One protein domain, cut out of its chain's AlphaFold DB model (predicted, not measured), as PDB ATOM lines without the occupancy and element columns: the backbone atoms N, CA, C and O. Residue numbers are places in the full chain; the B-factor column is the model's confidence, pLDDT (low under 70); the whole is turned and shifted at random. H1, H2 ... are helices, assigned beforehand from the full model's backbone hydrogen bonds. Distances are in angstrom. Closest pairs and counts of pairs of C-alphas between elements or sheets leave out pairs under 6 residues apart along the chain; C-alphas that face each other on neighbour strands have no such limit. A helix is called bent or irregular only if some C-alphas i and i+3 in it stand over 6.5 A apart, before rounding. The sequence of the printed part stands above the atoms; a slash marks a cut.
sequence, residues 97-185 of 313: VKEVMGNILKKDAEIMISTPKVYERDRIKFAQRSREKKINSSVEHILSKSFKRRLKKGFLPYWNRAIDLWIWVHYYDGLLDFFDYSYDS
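AT A GLANCE: This is residues 97 to 185 of the 313 residues of an uncharacterized protein of Epsilonproteobacteria bacterium (UniProt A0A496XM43). What shape do these helices make? H1 and H2 meet near their ends at a corner, like an L, and H3, the long link of residues 132 to 144 and the kinked H4 fill the space inside it; contacts between the helices are few. What is it built of? The printed part has 89 residues, 61 of them in four named helices in the order H1, H2, H3, H4, with no named strand; by class the domain is all helix. How large is it? It is compact, with a radius of gyration of the C-alphas of 13.2 A and spans of 40 by 29 by 16 A.

IN THESE COORDINATES: Where do the first helices run? H1, residues 97 to 114, begins at C-alpha 97 (24.510, -45.803, 10.227) and is 25.9 A long. H2, residues 116 to 131, is 25.0 A long and irregular, with C-alphas 128 and 131 7.5 A apart. What follows? H3 is residues 145 to 153, 12.3 A. H4, residues 162 to 179, is 22.0 A long, ends at C-alpha 179 (21.409, -25.395, -4.213), and is irregular, with C-alphas 170 and 173 8.4 A apart and a kink of 71 degrees near residue 171.

HOW THE PARTS SIT: How does H1 stand to H2? They are close but not clearly touching, at a steep tilt of 66 degrees; their closest C-alphas, of Met 112 and Tyr 119, are 5.6 A apart. What does H3 touch? It only just touches H1, with 3 pairs of C-alphas within 8 A, the closest Met 101 and Leu 151 at 6.4 A. H3 and H4 form a helical hairpin at a shallow tilt of 31 degrees, opposite ways, and only just touch, with 3 such pairs, the closest Phe 147 and Tyr 172 at 6.8 A. Are the backbones in range? In H1 and H3 every O i to N i+4 pair is within hydrogen-bond range; in H2 10 of 12 are, and in H4 12 of 14.

THE WHOLE: How far does it reach? The two C-alphas farthest apart, of Lys 117 and Tyr 158, are 39.7 A apart; the printed part has no cut. Which link is long, and where is confidence low? The link from H2 to H3 is long, with 13 residues; residues 129 to 136 have pLDDT under 70.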
ATOM      1  N   VAL A  97      24.241 -47.119  10.836       92.81
ATOM      2  CA  VAL A  97      24.510 -45.803  10.227       92.81
ATOM      3  C   VAL A  97      25.890 -45.270  10.634       92.81
ATOM      4  O   VAL A  97      26.653 -44.781   9.797       92.81
ATOM      5  N   LYS A  98      26.253 -45.381  11.918       93.06
ATOM      6  CA  LYS A  98      27.577 -44.967  12.409       93.06
ATOM      7  C   LYS A  98      28.706 -45.809  11.825       93.06
ATOM      8  O   LYS A  98      29.757 -45.257  11.493       93.06
ATOM      9  N   GLU A  99      28.499 -47.111  11.686       94.94
ATOM     10  CA  GLU A  99      29.454 -48.022  11.067       94.94
ATOM     11  C   GLU A  99      29.670 -47.674   9.591       94.94
ATOM     12  O   GLU A  99      30.815 -47.530   9.160       94.94
ATOM     13  N   VAL A 100      28.597 -47.426   8.832       95.25
ATOM     14  CA  VAL A 100      28.671 -46.969   7.436       95.25
ATOM     15  C   VAL A 100      29.491 -45.679   7.330       95.25
ATOM     16  O   VAL A 100      30.430 -45.606   6.533       95.25
ATOM     17  N   MET A 101      29.217 -44.677   8.173       95.00
ATOM     18  CA  MET A 101      29.994 -43.428   8.197       95.00
ATOM     19  C   MET A 101      31.469 -43.657   8.537       95.00
ATOM     20  O   MET A 101      32.353 -43.079   7.897       95.00
ATOM     21  N   GLY A 102      31.741 -44.496   9.540       95.94
ATOM     22  CA  GLY A 102      33.092 -44.862   9.949       95.94
ATOM     23  C   GLY A 102      33.859 -45.546   8.821       95.94
ATOM     24  O   GLY A 102      34.997 -45.173   8.539       95.94
ATOM     25  N   ASN A 103      33.212 -46.472   8.114       96.00
ATOM     26  CA  ASN A 103      33.781 -47.189   6.977       96.00
ATOM     27  C   ASN A 103      34.106 -46.252   5.808       96.00
ATOM     28  O   ASN A 103      35.175 -46.378   5.212       96.00
ATOM     29  N   ILE A 104      33.244 -45.273   5.508       95.75
ATOM     30  CA  ILE A 104      33.513 -44.252   4.480       95.75
ATOM     31  C   ILE A 104      34.755 -43.425   4.849       95.75
ATOM     32  O   ILE A 104      35.668 -43.266   4.036       95.75
ATOM     33  N   LEU A 105      34.824 -42.928   6.088       95.56
ATOM     34  CA  LEU A 105      35.960 -42.132   6.564       95.56
ATOM     35  C   LEU A 105      37.262 -42.939   6.619       95.56
ATOM     36  O   LEU A 105      38.327 -42.403   6.306       95.56
ATOM     37  N   LYS A 106      37.181 -44.215   7.006       95.56
ATOM     38  CA  LYS A 106      38.320 -45.133   7.060       95.56
ATOM     39  C   LYS A 106      38.881 -45.392   5.663       95.56
ATOM     40  O   LYS A 106      40.077 -45.208   5.472       95.56
ATOM     41  N   LYS A 107      38.027 -45.714   4.684       93.25
ATOM     42  CA  LYS A 107      38.437 -45.905   3.282       93.25
ATOM     43  C   LYS A 107      39.140 -44.668   2.720       93.25
ATOM     44  O   LYS A 107      40.202 -44.782   2.116       93.25
ATOM     45  N   ASP A 108      38.600 -43.473   2.961       92.75
ATOM     46  CA  ASP A 108      39.239 -42.222   2.521       92.75
ATOM     47  C   ASP A 108      40.610 -41.994   3.190       92.75
ATOM     48  O   ASP A 108      41.562 -41.565   2.534       92.75
ATOM     49  N   ALA A 109      40.747 -42.323   4.479       93.19
ATOM     50  CA  ALA A 109      42.026 -42.250   5.185       93.19
ATOM     51  C   ALA A 109      43.047 -43.278   4.664       93.19
ATOM     52  O   ALA A 109      44.222 -42.945   4.511       93.19
ATOM     53  N   GLU A 110      42.612 -44.498   4.347       93.50
ATOM     54  CA  GLU A 110      43.463 -45.549   3.778       93.50
ATOM     55  C   GLU A 110      44.051 -45.130   2.426       93.50
ATOM     56  O   GLU A 110      45.258 -45.264   2.230       93.50
ATOM     57  N   ILE A 111      43.247 -44.543   1.529       89.75
ATOM     58  CA  ILE A 111      43.722 -44.040   0.224       89.75
ATOM     59  C   ILE A 111      44.749 -42.913   0.416       89.75
ATOM     60  O   ILE A 111      45.778 -42.879  -0.267       89.75
ATOM     61  N   MET A 112      44.494 -42.004   1.363       91.19
ATOM     62  CA  MET A 112      45.411 -40.908   1.689       91.19
ATOM     63  C   MET A 112      46.768 -41.427   2.186       91.19
ATOM     64  O   MET A 112      47.802 -40.886   1.798       91.19
ATOM     65  N   ILE A 113      46.772 -42.460   3.033       94.06
ATOM     66  CA  ILE A 113      47.996 -43.044   3.598       94.06
ATOM     67  C   ILE A 113      48.735 -43.883   2.550       94.06
ATOM     68  O   ILE A 113      49.954 -43.770   2.431       94.06
ATOM     69  N   SER A 114      48.019 -44.703   1.773       93.69
ATOM     70  CA  SER A 114      48.631 -45.603   0.790       93.69
ATOM     71  C   SER A 114      49.236 -44.855  -0.398       93.69
ATOM     72  O   SER A 114      50.292 -45.236  -0.902       93.69
ATOM     73  N   THR A 115      48.583 -43.781  -0.858       92.69
ATOM     74  CA  THR A 115      48.937 -43.084  -2.104       92.69
ATOM     75  C   THR A 115      48.790 -41.555  -1.999       92.69
ATOM     76  O   THR A 115      48.075 -40.929  -2.787       92.69
ATOM     77  N   PRO A 116      49.531 -40.883  -1.096       91.62
ATOM     78  CA  PRO A 116      49.303 -39.472  -0.753       91.62
ATOM     79  C   PRO A 116      49.427 -38.511  -1.944       91.62
ATOM     80  O   PRO A 116      48.659 -37.559  -2.072       91.62
ATOM     81  N   LYS A 117      50.369 -38.764  -2.863       91.50
ATOM     82  CA  LYS A 117      50.549 -37.931  -4.067       91.50
ATOM     83  C   LYS A 117      49.392 -38.071  -5.058       91.50
ATOM     84  O   LYS A 117      49.050 -37.092  -5.718       91.50
ATOM     85  N   VAL A 118      48.827 -39.272  -5.198       89.31
ATOM     86  CA  VAL A 118      47.673 -39.522  -6.076       89.31
ATOM     87  C   VAL A 118      46.438 -38.887  -5.457       89.31
ATOM     88  O   VAL A 118      45.775 -38.097  -6.122       89.31
ATOM     89  N   TYR A 119      46.234 -39.111  -4.155       89.94
ATOM     90  CA  TYR A 119      45.163 -38.490  -3.389       89.94
ATOM     91  C   TYR A 119      45.139 -36.963  -3.557       89.94
ATOM     92  O   TYR A 119      44.111 -36.381  -3.896       89.94
ATOM     93  N   GLU A 120      46.284 -36.292  -3.396       88.50
ATOM     94  CA  GLU A 120      46.351 -34.836  -3.537       88.50
ATOM     95  C   GLU A 120      46.058 -34.357  -4.966       88.50
ATOM     96  O   GLU A 120      45.323 -33.386  -5.161       88.50
ATOM     97  N   ARG A 121      46.586 -35.053  -5.982       88.06
ATOM     98  CA  ARG A 121      46.315 -34.730  -7.392       88.06
ATOM     99  C   ARG A 121      44.833 -34.854  -7.714       88.06
ATOM    100  O   ARG A 121      44.278 -33.966  -8.358       88.06
ATOM    101  N   ASP A 122      44.197 -35.926  -7.269       85.94
ATOM    102  CA  ASP A 122      42.786 -36.177  -7.540       85.94
ATOM    103  C   ASP A 122      41.883 -35.221  -6.750       85.94
ATOM    104  O   ASP A 122      40.890 -34.738  -7.295       85.94
ATOM    105  N   ARG A 123      42.282 -34.814  -5.535       84.62
ATOM    106  CA  ARG A 123      41.612 -33.746  -4.775       84.62
ATOM    107  C   ARG A 123      41.655 -32.407  -5.514       84.62
ATOM    108  O   ARG A 123      40.643 -31.712  -5.588       84.62
ATOM    109  N   ILE A 124      42.813 -32.037  -6.068       84.38
ATOM    110  CA  ILE A 124      42.974 -30.805  -6.859       84.38
ATOM    111  C   ILE A 124      42.130 -30.878  -8.134       84.38
ATOM    112  O   ILE A 124      41.384 -29.943  -8.424       84.38
ATOM    113  N   LYS A 125      42.188 -31.999  -8.864       83.12
ATOM    114  CA  LYS A 125      41.355 -32.217 -10.055       83.12
ATOM    115  C   LYS A 125      39.871 -32.116  -9.726       83.12
ATOM    116  O   LYS A 125      39.131 -31.489 -10.474       83.12
ATOM    117  N   PHE A 126      39.430 -32.704  -8.616       77.94
ATOM    118  CA  PHE A 126      38.041 -32.623  -8.179       77.94
ATOM    119  C   PHE A 126      37.614 -31.178  -7.887       77.94
ATOM    120  O   PHE A 126      36.563 -30.744  -8.358       77.94
ATOM    121  N   ALA A 127      38.456 -30.404  -7.193       73.94
ATOM    122  CA  ALA A 127      38.199 -28.988  -6.934       73.94
ATOM    123  C   ALA A 127      38.121 -28.157  -8.230       73.94
ATOM    124  O   ALA A 127      37.271 -27.278  -8.350       73.94
ATOM    125  N   GLN A 128      38.968 -28.459  -9.219       71.50
ATOM    126  CA  GLN A 128      38.980 -27.783 -10.524       71.50
ATOM    127  C   GLN A 128      37.810 -28.198 -11.430       71.50
ATOM    128  O   GLN A 128      37.330 -27.396 -12.228       71.50
ATOM    129  N   ARG A 129      37.302 -29.428 -11.283       63.78
ATOM    130  CA  ARG A 129      36.198 -29.988 -12.079       63.78
ATOM    131  C   ARG A 129      34.827 -29.376 -11.799       63.78
ATOM    132  O   ARG A 129      33.876 -29.817 -12.438       63.78
ATOM    133  N   SER A 130      34.690 -28.363 -10.933       53.03
ATOM    134  CA  SER A 130      33.389 -27.734 -10.621       53.03
ATOM    135  C   SER A 130      32.577 -27.344 -11.868       53.03
ATOM    136  O   SER A 130      31.352 -27.434 -11.857       53.03
ATOM    137  N   ARG A 131      33.249 -27.034 -12.986       47.25
ATOM    138  CA  ARG A 131      32.616 -26.686 -14.268       47.25
ATOM    139  C   ARG A 131      32.110 -27.890 -15.082       47.25
ATOM    140  O   ARG A 131      31.091 -27.777 -15.754       47.25
ATOM    141  N   GLU A 132      32.697 -29.079 -14.941       53.44
ATOM    142  CA  GLU A 132      32.386 -30.281 -15.749       53.44
ATOM    143  C   GLU A 132      31.687 -31.409 -14.970       53.44
ATOM    144  O   GLU A 132      31.313 -32.410 -15.567       53.44
ATOM    145  N   LYS A 133      31.440 -31.244 -13.658       55.31
ATOM    146  CA  LYS A 133      30.803 -32.247 -12.778       55.31
ATOM    147  C   LYS A 133      29.611 -32.968 -13.428       55.31
ATOM    148  O   LYS A 133      28.535 -32.386 -13.555       55.31
ATOM    149  N   LYS A 134      29.825 -34.232 -13.800       62.38
ATOM    150  CA  LYS A 134      28.786 -35.262 -13.797       62.38
ATOM    151  C   LYS A 134      28.397 -35.447 -12.329       62.38
ATOM    152  O   LYS A 134      29.290 -35.494 -11.480       62.38
ATOM    153  N   ILE A 135      27.105 -35.444 -12.011       67.06
ATOM    154  CA  ILE A 135      26.671 -35.691 -10.633       67.06
ATOM    155  C   ILE A 135      26.924 -37.174 -10.375       67.06
ATOM    156  O   ILE A 135      26.174 -38.029 -10.832       67.06
ATOM    157  N   ASN A 136      28.026 -37.461  -9.700       66.50
ATOM    158  CA  ASN A 136      28.390 -38.793  -9.240       66.50
ATOM    159  C   ASN A 136      28.059 -38.903  -7.750       66.50
ATOM    160  O   ASN A 136      27.853 -37.883  -7.085       66.50
ATOM    161  N   SER A 137      28.043 -40.123  -7.216       75.25
ATOM    162  CA  SER A 137      27.892 -40.302  -5.771       75.25
ATOM    163  C   SER A 137      29.049 -39.620  -5.018       75.25
ATOM    164  O   SER A 137      30.204 -39.617  -5.465       75.25
ATOM    165  N   SER A 138      28.743 -39.059  -3.846       77.56
ATOM    166  CA  SER A 138      29.698 -38.380  -2.960       77.56
ATOM    167  C   SER A 138      30.774 -39.302  -2.378       77.56
ATOM    168  O   SER A 138      31.725 -38.814  -1.770       77.56
ATOM    169  N   VAL A 139      30.658 -40.620  -2.578       76.38
ATOM    170  CA  VAL A 139      31.669 -41.613  -2.173       76.38
ATOM    171  C   VAL A 139      32.379 -42.304  -3.345       76.38
ATOM    172  O   VAL A 139      33.321 -43.055  -3.117       76.38
ATOM    173  N   GLU A 140      31.978 -42.052  -4.596       76.81
ATOM    174  CA  GLU A 140      32.632 -42.623  -5.796       76.81
ATOM    175  C   GLU A 140      33.973 -41.955  -6.135       76.81
ATOM    176  O   GLU A 140      34.725 -42.424  -6.988       76.81
ATOM    177  N   HIS A 141      34.271 -40.834  -5.487       74.75
ATOM    178  CA  HIS A 141      35.488 -40.057  -5.668       74.75
ATOM    179  C   HIS A 141      36.078 -39.683  -4.303       74.75
ATOM    180  O   HIS A 141      35.513 -40.001  -3.256       74.75
ATOM    181  N   ILE A 142      37.230 -39.005  -4.303       85.44
ATOM    182  CA  ILE A 142      37.823 -38.485  -3.064       85.44
ATOM    183  C   ILE A 142      36.817 -37.582  -2.360       85.44
ATOM    184  O   ILE A 142      36.343 -36.617  -2.958       85.44
ATOM    185  N   LEU A 143      36.555 -37.861  -1.082       89.88
ATOM    186  CA  LEU A 143      35.557 -37.126  -0.315       89.88
ATOM    187  C   LEU A 143      35.846 -35.626  -0.362       89.88
ATOM    188  O   LEU A 143      36.946 -35.166  -0.025       89.88
ATOM    189  N   SER A 144      34.833 -34.837  -0.720       89.31
ATOM    190  CA  SER A 144      34.961 -33.387  -0.673       89.31
ATOM    191  C   SER A 144      35.255 -32.918   0.758       89.31
ATOM    192  O   SER A 144      34.843 -33.529   1.749       89.31
ATOM    193  N   LYS A 145      35.966 -31.790   0.903       89.88
ATOM    194  CA  LYS A 145      36.281 -31.224   2.229       89.88
ATOM    195  C   LYS A 145      35.008 -30.972   3.046       89.88
ATOM    196  O   LYS A 145      34.995 -31.200   4.258       89.88
ATOM    197  N   SER A 146      33.951 -30.505   2.380       90.44
ATOM    198  CA  SER A 146      32.648 -30.242   2.987       90.44
ATOM    199  C   SER A 146      31.977 -31.534   3.443       90.44
ATOM    200  O   SER A 146      31.578 -31.611   4.608       90.44
ATOM    201  N   PHE A 147      31.950 -32.567   2.595       92.94
ATOM    202  CA  PHE A 147      31.336 -33.846   2.940       92.94
ATOM    203  C   PHE A 147      32.109 -34.578   4.042       92.94
ATOM    204  O   PHE A 147      31.530 -35.008   5.037       92.94
ATOM    205  N   LYS A 148      33.444 -34.597   3.978       93.56
ATOM    206  CA  LYS A 148      34.292 -35.146   5.047       93.56
ATOM    207  C   LYS A 148      34.059 -34.441   6.385       93.56
ATOM    208  O   LYS A 148      34.010 -35.089   7.428       93.56
ATOM    209  N   ARG A 149      33.893 -33.112   6.380       93.31
ATOM    210  CA  ARG A 149      33.527 -32.348   7.586       93.31
ATOM    211  C   ARG A 149      32.134 -32.729   8.085       93.31
ATOM    212  O   ARG A 149      31.961 -32.839   9.295       93.31
ATOM    213  N   ARG A 150      31.165 -32.927   7.186       92.94
ATOM    214  CA  ARG A 150      29.815 -33.390   7.535       92.94
ATOM    215  C   ARG A 150      29.869 -34.745   8.235       92.94
ATOM    216  O   ARG A 150      29.371 -34.854   9.348       92.94
ATOM    217  N   LEU A 151      30.553 -35.726   7.647       94.56
ATOM    218  CA  LEU A 151      30.696 -37.060   8.234       94.56
ATOM    219  C   LEU A 151      31.387 -37.020   9.606       94.56
ATOM    220  O   LEU A 151      30.948 -37.686  10.536       94.56
ATOM    221  N   LYS A 152      32.418 -36.181   9.771       93.44
ATOM    222  CA  LYS A 152      33.107 -35.997  11.062       93.44
ATOM    223  C   LYS A 152      32.260 -35.324  12.140       93.44
ATOM    224  O   LYS A 152      32.488 -35.587  13.313       93.44
ATOM    225  N   LYS A 153      31.321 -34.444  11.769       91.25
ATOM    226  CA  LYS A 153      30.358 -33.868  12.726       91.25
ATOM    227  C   LYS A 153      29.400 -34.927  13.279       91.25
ATOM    228  O   LYS A 153      28.866 -34.732  14.364       91.25
ATOM    229  N   GLY A 154      29.236 -36.035  12.562       87.81
ATOM    230  CA  GLY A 154      28.479 -37.188  13.015       87.81
ATOM    231  C   GLY A 154      26.998 -37.133  12.655       87.81
ATOM    232  O   GLY A 154      26.492 -36.178  12.064       87.81
ATOM    233  N   PHE A 155      26.327 -38.223  13.005       90.44
ATOM    234  CA  PHE A 155      24.899 -38.441  12.828       90.44
ATOM    235  C   PHE A 155      24.173 -38.189  14.148       90.44
ATOM    236  O   PHE A 155      24.558 -38.743  15.180       90.44
ATOM    237  N   LEU A 156      23.120 -37.370  14.117       91.25
ATOM    238  CA  LEU A 156      22.329 -37.037  15.300       91.25
ATOM    239  C   LEU A 156      21.013 -37.829  15.276       91.25
ATOM    240  O   LEU A 156      20.086 -37.412  14.593       91.25
ATOM    241  N   PRO A 157      20.863 -38.938  16.020       89.81
ATOM    242  CA  PRO A 157      19.721 -39.857  15.883       89.81
ATOM    243  C   PRO A 157      18.361 -39.286  16.333       89.81
ATOM    244  O   PRO A 157      17.317 -39.887  16.083       89.81
ATOM    245  N   TYR A 158      18.353 -38.123  16.989       87.38
ATOM    246  CA  TYR A 158      17.142 -37.365  17.329       87.38
ATOM    247  C   TYR A 158      16.700 -36.377  16.245       87.38
ATOM    248  O   TYR A 158      15.643 -35.760  16.366       87.38
ATOM    249  N   TRP A 159      17.507 -36.221  15.200       87.62
ATOM    250  CA  TRP A 159      17.324 -35.235  14.141       87.62
ATOM    251  C   TRP A 159      17.394 -35.872  12.754       87.62
ATOM    252  O   TRP A 159      16.604 -35.542  11.873       87.62
ATOM    253  N   ASN A 160      18.324 -36.807  12.579       90.62
ATOM    254  CA  ASN A 160      18.590 -37.495  11.337       90.62
ATOM    255  C   ASN A 160      17.994 -38.904  11.309       90.62
ATOM    256  O   ASN A 160      17.892 -39.591  12.327       90.62
ATOM    257  N   ARG A 161      17.655 -39.341  10.098       90.94
ATOM    258  CA  ARG A 161      17.209 -40.699   9.764       90.94
ATOM    259  C   ARG A 161      18.270 -41.420   8.938       90.94
ATOM    260  O   ARG A 161      19.092 -40.767   8.302       90.94
ATOM    261  N   ALA A 162      18.232 -42.751   8.883       91.62
ATOM    262  CA  ALA A 162      19.176 -43.524   8.068       91.62
ATOM    263  C   ALA A 162      19.155 -43.096   6.583       91.62
ATOM    264  O   ALA A 162      20.211 -42.904   5.978       91.62
ATOM    265  N   ILE A 163      17.963 -42.804   6.045       92.19
ATOM    266  CA  ILE A 163      17.787 -42.254   4.692       92.19
ATOM    267  C   ILE A 163      18.516 -40.916   4.471       92.19
ATOM    268  O   ILE A 163      18.942 -40.627   3.357       92.19
ATOM    269  N   ASP A 164      18.741 -40.111   5.514       92.75
ATOM    270  CA  ASP A 164      19.473 -38.845   5.388       92.75
ATOM    271  C   ASP A 164      20.929 -39.104   5.027       92.75
ATOM    272  O   ASP A 164      21.468 -38.445   4.141       92.75
ATOM    273  N   LEU A 165      21.558 -40.082   5.691       93.88
ATOM    274  CA  LEU A 165      22.924 -40.475   5.371       93.88
ATOM    275  C   LEU A 165      22.994 -41.029   3.948       93.88
ATOM    276  O   LEU A 165      23.932 -40.699   3.230       93.88
ATOM    277  N   TRP A 166      22.004 -41.819   3.530       94.00
ATOM    278  CA  TRP A 166      21.928 -42.313   2.156       94.00
ATOM    279  C   TRP A 166      21.882 -41.146   1.159       94.00
ATOM    280  O   TRP A 166      22.718 -41.056   0.261       94.00
ATOM    281  N   ILE A 167      21.017 -40.154   1.390       93.69
ATOM    282  CA  ILE A 167      20.974 -38.944   0.557       93.69
ATOM    283  C   ILE A 167      22.319 -38.211   0.576       93.69
ATOM    284  O   ILE A 167      22.760 -37.727  -0.466       93.69
ATOM    285  N   TRP A 168      23.022 -38.143   1.711       94.12
ATOM    286  CA  TRP A 168      24.354 -37.534   1.742       94.12
ATOM    287  C   TRP A 168      25.356 -38.305   0.881       94.12
ATOM    288  O   TRP A 168      26.074 -37.709   0.085       94.12
ATOM    289  N   VAL A 169      25.385 -39.629   1.005       93.50
ATOM    290  CA  VAL A 169      26.287 -40.505   0.247       93.50
ATOM    291  C   VAL A 169      26.064 -40.373  -1.261       93.50
ATOM    292  O   VAL A 169      27.028 -40.413  -2.025       93.50
ATOM    293  N   HIS A 170      24.827 -40.174  -1.708       92.50
ATOM    294  CA  HIS A 170      24.499 -40.139  -3.134       92.50
ATOM    295  C   HIS A 170      24.415 -38.730  -3.737       92.50
ATOM    296  O   HIS A 170      24.651 -38.579  -4.937       92.50
ATOM    297  N   TYR A 171      24.120 -37.703  -2.934       92.75
ATOM    298  CA  TYR A 171      23.756 -36.378  -3.446       92.75
ATOM    299  C   TYR A 171      24.423 -35.192  -2.743       92.75
ATOM    300  O   TYR A 171      24.215 -34.071  -3.200       92.75
ATOM    301  N   TYR A 172      25.208 -35.373  -1.671       93.06
ATOM    302  CA  TYR A 172      25.687 -34.244  -0.853       93.06
ATOM    303  C   TYR A 172      26.393 -33.158  -1.669       93.06
ATOM    304  O   TYR A 172      26.061 -31.981  -1.543       93.06
ATOM    305  N   ASP A 173      27.343 -33.541  -2.524       89.69
ATOM    306  CA  ASP A 173      28.109 -32.560  -3.298       89.69
ATOM    307  C   ASP A 173      27.239 -31.865  -4.347       89.69
ATOM    308  O   ASP A 173      27.310 -30.648  -4.473       89.69
ATOM    309  N   GLY A 174      26.356 -32.599  -5.033       90.06
ATOM    310  CA  GLY A 174      25.415 -32.008  -5.988       90.06
ATOM    311  C   GLY A 174      24.425 -31.050  -5.319       90.06
ATOM    312  O   GLY A 174      24.150 -29.973  -5.843       90.06
ATOM    313  N   LEU A 175      23.923 -31.404  -4.132       92.69
ATOM    314  CA  LEU A 175      23.026 -30.544  -3.360       92.69
ATOM    315  C   LEU A 175      23.720 -29.253  -2.915       92.69
ATOM    316  O   LEU A 175      23.123 -28.178  -2.990       92.69
ATOM    317  N   LEU A 176      24.979 -29.354  -2.490       90.88
ATOM    318  CA  LEU A 176      25.770 -28.198  -2.092       90.88
ATOM    319  C   LEU A 176      26.130 -27.319  -3.299       90.88
ATOM    320  O   LEU A 176      25.975 -26.105  -3.229       90.88
ATOM    321  N   ASP A 177      26.576 -27.920  -4.402       87.69
ATOM    322  CA  ASP A 177      27.047 -27.198  -5.587       87.69
ATOM    323  C   ASP A 177      25.937 -26.399  -6.284       87.69
ATOM    324  O   ASP A 177      26.186 -25.284  -6.737       87.69
ATOM    325  N   PHE A 178      24.732 -26.969  -6.404       89.31
ATOM    326  CA  PHE A 178      23.644 -26.362  -7.183       89.31
ATOM    327  C   PHE A 178      22.609 -25.620  -6.339       89.31
ATOM    328  O   PHE A 178      21.902 -24.770  -6.871       89.31
ATOM    329  N   PHE A 179      22.490 -25.933  -5.046       91.50
ATOM    330  CA  PHE A 179      21.409 -25.395  -4.213       91.50
ATOM    331  C   PHE A 179      21.871 -24.818  -2.874       91.50
ATOM    332  O   PHE A 179      21.010 -24.441  -2.080       91.50
ATOM    333  N   ASP A 180      23.183 -24.798  -2.598       90.38
ATOM    334  CA  ASP A 180      23.763 -24.430  -1.295       90.38
ATOM    335  C   ASP A 180      23.040 -25.116  -0.120       90.38
ATOM    336  O   ASP A 180      22.690 -24.522   0.900       90.38
ATOM    337  N   TYR A 181      22.720 -26.400  -0.307       89.50
ATOM    338  CA  TYR A 181      21.812 -27.123   0.572       89.50
ATOM    339  C   TYR A 181      22.459 -28.385   1.143       89.50
ATOM    340  O   TYR A 181      22.948 -29.248   0.420       89.50
ATOM    341  N   SER A 182      22.401 -28.515   2.470       85.06
ATOM    342  CA  SER A 182      22.680 -29.756   3.198       85.06
ATOM    343  C   SER A 182      21.345 -30.390   3.571       85.06
ATOM    344  O   SER A 182      20.565 -29.786   4.306       85.06
ATOM    345  N   TYR A 183      21.065 -31.590   3.062       86.56
ATOM    346  CA  TYR A 183      19.849 -32.321   3.421       86.56
ATOM    347  C   TYR A 183      19.906 -32.754   4.886       86.56
ATOM    348  O   TYR A 183      20.926 -33.263   5.330       86.56
ATOM    349  N   ASP A 184      18.833 -32.559   5.646       83.25
ATOM    350  CA  ASP A 184      18.835 -32.826   7.087       83.25
ATOM    351  C   ASP A 184      17.466 -33.278   7.614       83.25
ATOM    352  O   ASP A 184      17.180 -33.075   8.788       83.25
ATOM    353  N   SER A 185      16.602 -33.849   6.759       80.44
ATOM    354  CA  SER A 185      15.210 -34.223   7.072       80.44
ATOM    355  C   SER A 185      14.505 -33.212   7.983       80.44
ATOM    356  O   SER A 185      14.121 -32.132   7.522       80.44
TER     357      SER A 185